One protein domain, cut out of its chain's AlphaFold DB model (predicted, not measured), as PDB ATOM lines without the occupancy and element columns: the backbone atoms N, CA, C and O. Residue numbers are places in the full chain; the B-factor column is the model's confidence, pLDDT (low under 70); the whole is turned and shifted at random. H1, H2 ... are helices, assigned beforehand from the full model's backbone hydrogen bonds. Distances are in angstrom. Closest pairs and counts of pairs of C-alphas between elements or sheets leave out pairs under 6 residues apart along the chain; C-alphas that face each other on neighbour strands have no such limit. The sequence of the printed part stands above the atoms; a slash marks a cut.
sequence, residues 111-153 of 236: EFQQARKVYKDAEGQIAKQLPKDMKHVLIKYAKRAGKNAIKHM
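What this domain is: This is residues 111 to 153 of the 236 residues of the protein "Hypothetical protein" of Hanusia phi (UniProt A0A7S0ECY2). Two long helices, H2 and H1, make an open, flat V, joined at its corner by residues 130 and 131, with the space between the arms empty. The printed part has 43 residues with two named helices, H1 then H2, and no named strand: all helix. It is only just extended, close to loose, with a radius of gyration of the C-alphas of 14.1 A; the C-alphas span 36 by 29 by 5 A.

How they stand to each other: Look first at H2, residues 132 to 153, then at H1, residues 111 to 129: the two are apart, with no C-alpha of the one within 8 A of the other. The link between them is tight, two residues. In H1 every O i to N i+4 pair is within hydrogen-bond range; in H2, 16 of 18 are.

Where its parts are: Find C-alpha 132 at (-49.010, -17.862, 18.543); from there H2 runs 31.7 A to C-alpha 153 at (-28.673, -41.688, 23.661). H1 runs 27.2 A from C-alpha 111 at (-23.275, -13.506, 39.805) to C-alpha 129.

The domain as a whole: The two C-alphas farthest apart, of Glu 111 and Lys 151, are 35.9 A apart. The printed part has no cut. Look at residues 149 to 153 for pLDDT under 70.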
ATOM      1  N   GLU A 111     -23.464 -13.744  41.241       80.75
ATOM      2  CA  GLU A 111     -23.275 -13.506  39.805       80.75
ATOM      3  C   GLU A 111     -24.041 -14.519  38.947       80.75
ATOM      4  O   GLU A 111     -24.720 -14.136  37.990       80.75
ATOM      5  N   PHE A 112     -24.021 -15.807  39.315       79.88
ATOM      6  CA  PHE A 112     -24.778 -16.834  38.600       79.88
ATOM      7  C   PHE A 112     -26.287 -16.610  38.737       79.88
ATOM      8  O   PHE A 112     -27.037 -16.752  37.767       79.88
ATOM      9  N   GLN A 113     -26.752 -16.196  39.920       85.19
ATOM     10  CA  GLN A 113     -28.159 -15.846  40.116       85.19
ATOM     11  C   GLN A 113     -28.572 -14.626  39.290       85.19
ATOM     12  O   GLN A 113     -29.673 -14.619  38.731       85.19
ATOM     13  N   GLN A 114     -27.706 -13.618  39.175       91.19
ATOM     14  CA  GLN A 114     -27.961 -12.444  38.347       91.19
ATOM     15  C   GLN A 114     -28.014 -12.811  36.860       91.19
ATOM     16  O   GLN A 114     -28.994 -12.479  36.192       91.19
ATOM     17  N   ALA A 115     -27.039 -13.573  36.358       79.38
ATOM     18  CA  ALA A 115     -27.038 -14.058  34.978       79.38
ATOM     19  C   ALA A 115     -28.286 -14.905  34.672       79.38
ATOM     20  O   ALA A 115     -28.936 -14.717  33.642       79.38
ATOM     21  N   ARG A 116     -28.694 -15.778  35.602       84.31
ATOM     22  CA  ARG A 116     -29.909 -16.592  35.469       84.31
ATOM     23  C   ARG A 116     -31.185 -15.749  35.445       84.31
ATOM     24  O   ARG A 116     -32.112 -16.092  34.713       84.31
ATOM     25  N   LYS A 117     -31.252 -14.664  36.224       90.44
ATOM     26  CA  LYS A 117     -32.378 -13.715  36.179       90.44
ATOM     27  C   LYS A 117     -32.452 -13.012  34.825       90.44
ATOM     28  O   LYS A 117     -33.523 -13.010  34.231       90.44
ATOM     29  N   VAL A 118     -31.326 -12.517  34.303       89.94
ATOM     30  CA  VAL A 118     -31.267 -11.873  32.976       89.94
ATOM     31  C   VAL A 118     -31.703 -12.842  31.876       89.94
ATOM     32  O   VAL A 118     -32.517 -12.480  31.029       89.94
ATOM     33  N   TYR A 119     -31.239 -14.093  31.925       84.00
ATOM     34  CA  TYR A 119     -31.669 -15.125  30.979       84.00
ATOM     35  C   TYR A 119     -33.170 -15.418  31.071       84.00
ATOM     36  O   TYR A 119     -33.834 -15.484  30.039       84.00
ATOM     37  N   LYS A 120     -33.726 -15.546  32.283       87.69
ATOM     38  CA  LYS A 120     -35.170 -15.759  32.468       87.69
ATOM     39  C   LYS A 120     -36.012 -14.579  31.984       87.69
ATOM     40  O   LYS A 120     -37.066 -14.798  31.387       87.69
ATOM     41  N   ASP A 121     -35.562 -13.351  32.222       92.44
ATOM     42  CA  ASP A 121     -36.257 -12.156  31.741       92.44
ATOM     43  C   ASP A 121     -36.218 -12.072  30.213       92.44
ATOM     44  O   ASP A 121     -37.248 -11.802  29.588       92.44
ATOM     45  N   ALA A 122     -35.070 -12.370  29.598       83.88
ATOM     46  CA  ALA A 122     -34.938 -12.437  28.145       83.88
ATOM     47  C   ALA A 122     -35.841 -13.527  27.545       83.88
ATOM     48  O   ALA A 122     -36.572 -13.269  26.588       83.88
ATOM     49  N   GLU A 123     -35.869 -14.719  28.143       82.00
ATOM     50  CA  GLU A 123     -36.739 -15.820  27.719       82.00
ATOM     51  C   GLU A 123     -38.226 -15.435  27.822       82.00
ATOM     52  O   GLU A 123     -39.007 -15.679  26.897       82.00
ATOM     53  N   GLY A 124     -38.615 -14.743  28.897       84.50
ATOM     54  CA  GLY A 124     -39.965 -14.212  29.078       84.50
ATOM     55  C   GLY A 124     -40.350 -13.153  28.038       84.50
ATOM     56  O   GLY A 124     -41.494 -13.136  27.576       84.50
ATOM     57  N   GLN A 125     -39.417 -12.288  27.633       87.31
ATOM     58  CA  GLN A 125     -39.654 -11.290  26.581       87.31
ATOM     59  C   GLN A 125     -39.791 -11.934  25.199       87.31
ATOM     60  O   GLN A 125     -40.727 -11.610  24.462       87.31
ATOM     61  N   ILE A 126     -38.935 -12.907  24.877       78.81
ATOM     62  CA  ILE A 126     -39.023 -13.669  23.625       78.81
ATOM     63  C   ILE A 126     -40.352 -14.433  23.572       78.81
ATOM     64  O   ILE A 126     -41.053 -14.397  22.561       78.81
ATOM     65  N   ALA A 127     -40.771 -15.053  24.678       77.88
ATOM     66  CA  ALA A 127     -42.044 -15.766  24.758       77.88
ATOM     67  C   ALA A 127     -43.274 -14.855  24.568       77.88
ATOM     68  O   ALA A 127     -44.326 -15.337  24.126       77.88
ATOM     69  N   LYS A 128     -43.164 -13.560  24.891       82.31
ATOM     70  CA  LYS A 128     -44.219 -12.558  24.668       82.31
ATOM     71  C   LYS A 128     -44.250 -12.051  23.226       82.31
ATOM     72  O   LYS A 128     -45.342 -11.849  22.706       82.31
ATOM     73  N   GLN A 129     -43.092 -11.878  22.588       82.81
ATOM     74  CA  GLN A 129     -43.013 -11.416  21.197       82.81
ATOM     75  C   GLN A 129     -43.263 -12.524  20.166       82.81
ATOM     76  O   GLN A 129     -43.577 -12.223  19.017       82.81
ATOM     77  N   LEU A 130     -43.157 -13.801  20.550       78.25
ATOM     78  CA  LEU A 130     -43.338 -14.896  19.602       78.25
ATOM     79  C   LEU A 130     -44.817 -15.054  19.177       78.25
ATOM     80  O   LEU A 130     -45.665 -15.320  20.043       78.25
ATOM     81  N   PRO A 131     -45.138 -14.975  17.868       83.12
ATOM     82  CA  PRO A 131     -46.490 -15.185  17.351       83.12
ATOM     83  C   PRO A 131     -47.048 -16.550  17.773       83.12
ATOM     84  O   PRO A 131     -46.318 -17.547  17.799       83.12
ATOM     85  N   LYS A 132     -48.348 -16.619  18.090       79.25
ATOM     86  CA  LYS A 132     -49.010 -17.862  18.543       79.25
ATOM     87  C   LYS A 132     -48.814 -19.020  17.556       79.25
ATOM     88  O   LYS A 132     -48.608 -20.154  17.988       79.25
ATOM     89  N   ASP A 133     -48.760 -18.717  16.264       82.69
ATOM     90  CA  ASP A 133     -48.600 -19.707  15.194       82.69
ATOM     91  C   ASP A 133     -47.188 -20.317  15.177       82.69
ATOM     92  O   ASP A 133     -46.999 -21.500  14.889       82.69
ATOM     93  N   MET A 134     -46.186 -19.540  15.593       71.50
ATOM     94  CA  MET A 134     -44.783 -19.956  15.629       71.50
ATOM     95  C   MET A 134     -44.452 -20.790  16.878       71.50
ATOM     96  O   MET A 134     -43.583 -21.663  16.827       71.50
ATOM     97  N   LYS A 135     -45.200 -20.616  17.981       71.38
ATOM     98  CA  LYS A 135     -45.068 -21.444  19.199       71.38
ATOM     99  C   LYS A 135     -45.358 -22.918  18.926       71.38
ATOM    100  O   LYS A 135     -44.629 -23.790  19.399       71.38
ATOM    101  N   HIS A 136     -46.381 -23.205  18.122       75.50
ATOM    102  CA  HIS A 136     -46.729 -24.579  17.759       75.50
ATOM    103  C   HIS A 136     -45.636 -25.256  16.921       75.50
ATOM    104  O   HIS A 136     -45.358 -26.443  17.108       75.50
ATOM    105  N   VAL A 137     -44.981 -24.498  16.038       78.62
ATOM    106  CA  VAL A 137     -43.860 -24.988  15.227       78.62
ATOM    107  C   VAL A 137     -42.648 -25.277  16.111       78.62
ATOM    108  O   VAL A 137     -42.092 -26.371  16.028       78.62
ATOM    109  N   LEU A 138     -42.294 -24.368  17.022       72.00
ATOM    110  CA  LEU A 138     -41.157 -24.535  17.935       72.00
ATOM    111  C   LEU A 138     -41.337 -25.718  18.894       72.00
ATOM    112  O   LEU A 138     -40.414 -26.514  19.050       72.00
ATOM    113  N   ILE A 139     -42.534 -25.916  19.454       76.50
ATOM    114  CA  ILE A 139     -42.841 -27.095  20.284       76.50
ATOM    115  C   ILE A 139     -42.733 -28.382  19.457       76.50
ATOM    116  O   ILE A 139     -42.195 -29.386  19.930       76.50
ATOM    117  N   LYS A 140     -43.203 -28.372  18.203       80.12
ATOM    118  CA  LYS A 140     -43.106 -29.535  17.307       80.12
ATOM    119  C   LYS A 140     -41.649 -29.852  16.954       80.12
ATOM    120  O   LYS A 140     -41.285 -31.029  16.952       80.12
ATOM    121  N   TYR A 141     -40.819 -28.833  16.721       75.56
ATOM    122  CA  TYR A 141     -39.381 -28.979  16.484       75.56
ATOM    123  C   TYR A 141     -38.635 -29.459  17.731       75.56
ATOM    124  O   TYR A 141     -37.900 -30.436  17.636       75.56
ATOM    125  N   ALA A 142     -38.888 -28.874  18.904       70.75
ATOM    126  CA  ALA A 142     -38.284 -29.299  20.167       70.75
ATOM    127  C   ALA A 142     -38.659 -30.748  20.521       70.75
ATOM    128  O   ALA A 142     -37.806 -31.533  20.924       70.75
ATOM    129  N   LYS A 143     -39.913 -31.155  20.280       79.69
ATOM    130  CA  LYS A 143     -40.361 -32.543  20.478       79.69
ATOM    131  C   LYS A 143     -39.701 -33.518  19.497       79.69
ATOM    132  O   LYS A 143     -39.450 -34.665  19.862       79.69
ATOM    133  N   ARG A 144     -39.408 -33.080  18.265       79.00
ATOM    134  CA  ARG A 144     -38.658 -33.873  17.271       79.00
ATOM    135  C   ARG A 144     -37.178 -33.975  17.636       79.00
ATOM    136  O   ARG A 144     -36.636 -35.073  17.614       79.00
ATOM    137  N   ALA A 145     -36.563 -32.864  18.032       75.00
ATOM    138  CA  ALA A 145     -35.171 -32.803  18.463       75.00
ATOM    139  C   ALA A 145     -34.938 -33.628  19.737       75.00
ATOM    140  O   ALA A 145     -34.024 -34.443  19.767       75.00
ATOM    141  N   GLY A 146     -35.814 -33.513  20.741       73.44
ATOM    142  CA  GLY A 146     -35.747 -34.310  21.967       73.44
ATOM    143  C   GLY A 146     -35.940 -35.806  21.718       73.44
ATOM    144  O   GLY A 146     -35.198 -36.616  22.263       73.44
ATOM    145  N   LYS A 147     -36.870 -36.195  20.830       72.88
ATOM    146  CA  LYS A 147     -37.008 -37.601  20.412       72.88
ATOM    147  C   LYS A 147     -35.760 -38.125  19.704       72.88
ATOM    148  O   LYS A 147     -35.382 -39.262  19.951       72.88
ATOM    149  N   ASN A 148     -35.118 -37.315  18.863       71.25
ATOM    150  CA  ASN A 148     -33.891 -37.712  18.176       71.25
ATOM    151  C   ASN A 148     -32.694 -37.786  19.136       71.25
ATOM    152  O   ASN A 148     -31.922 -38.731  19.049       71.25
ATOM    153  N   ALA A 149     -32.572 -36.855  20.085       61.88
ATOM    154  CA  ALA A 149     -31.522 -36.877  21.102       61.88
ATOM    155  C   ALA A 149     -31.661 -38.085  22.043       61.88
ATOM    156  O   ALA A 149     -30.682 -38.780  22.292       61.88
ATOM    157  N   ILE A 150     -32.884 -38.397  22.493       57.03
ATOM    158  CA  ILE A 150     -33.160 -39.600  23.294       57.03
ATOM    159  C   ILE A 150     -32.903 -40.868  22.471       57.03
ATOM    160  O   ILE A 150     -32.320 -41.815  22.988       57.03
ATOM    161  N   LYS A 151     -33.275 -40.886  21.184       59.62
ATOM    162  CA  LYS A 151     -32.975 -42.013  20.293       59.62
ATOM    163  C   LYS A 151     -31.465 -42.228  20.146       59.62
ATOM    164  O   LYS A 151     -31.022 -43.351  20.313       59.62
ATOM    165  N   HIS A 152     -30.684 -41.167  19.936       56.69
ATOM    166  CA  HIS A 152     -29.221 -41.250  19.877       56.69
ATOM    167  C   HIS A 152     -28.587 -41.652  21.214       56.69
ATOM    168  O   HIS A 152     -27.598 -42.376  21.214       56.69
ATOM    169  N   MET A 153     -29.143 -41.225  22.352       50.34
ATOM    170  CA  MET A 153     -28.673 -41.688  23.661       50.34
ATOM    171  C   MET A 153     -28.954 -43.174  23.876       50.34
ATOM    172  O   MET A 153     -28.083 -43.862  24.388       50.34
TER     173      MET A 153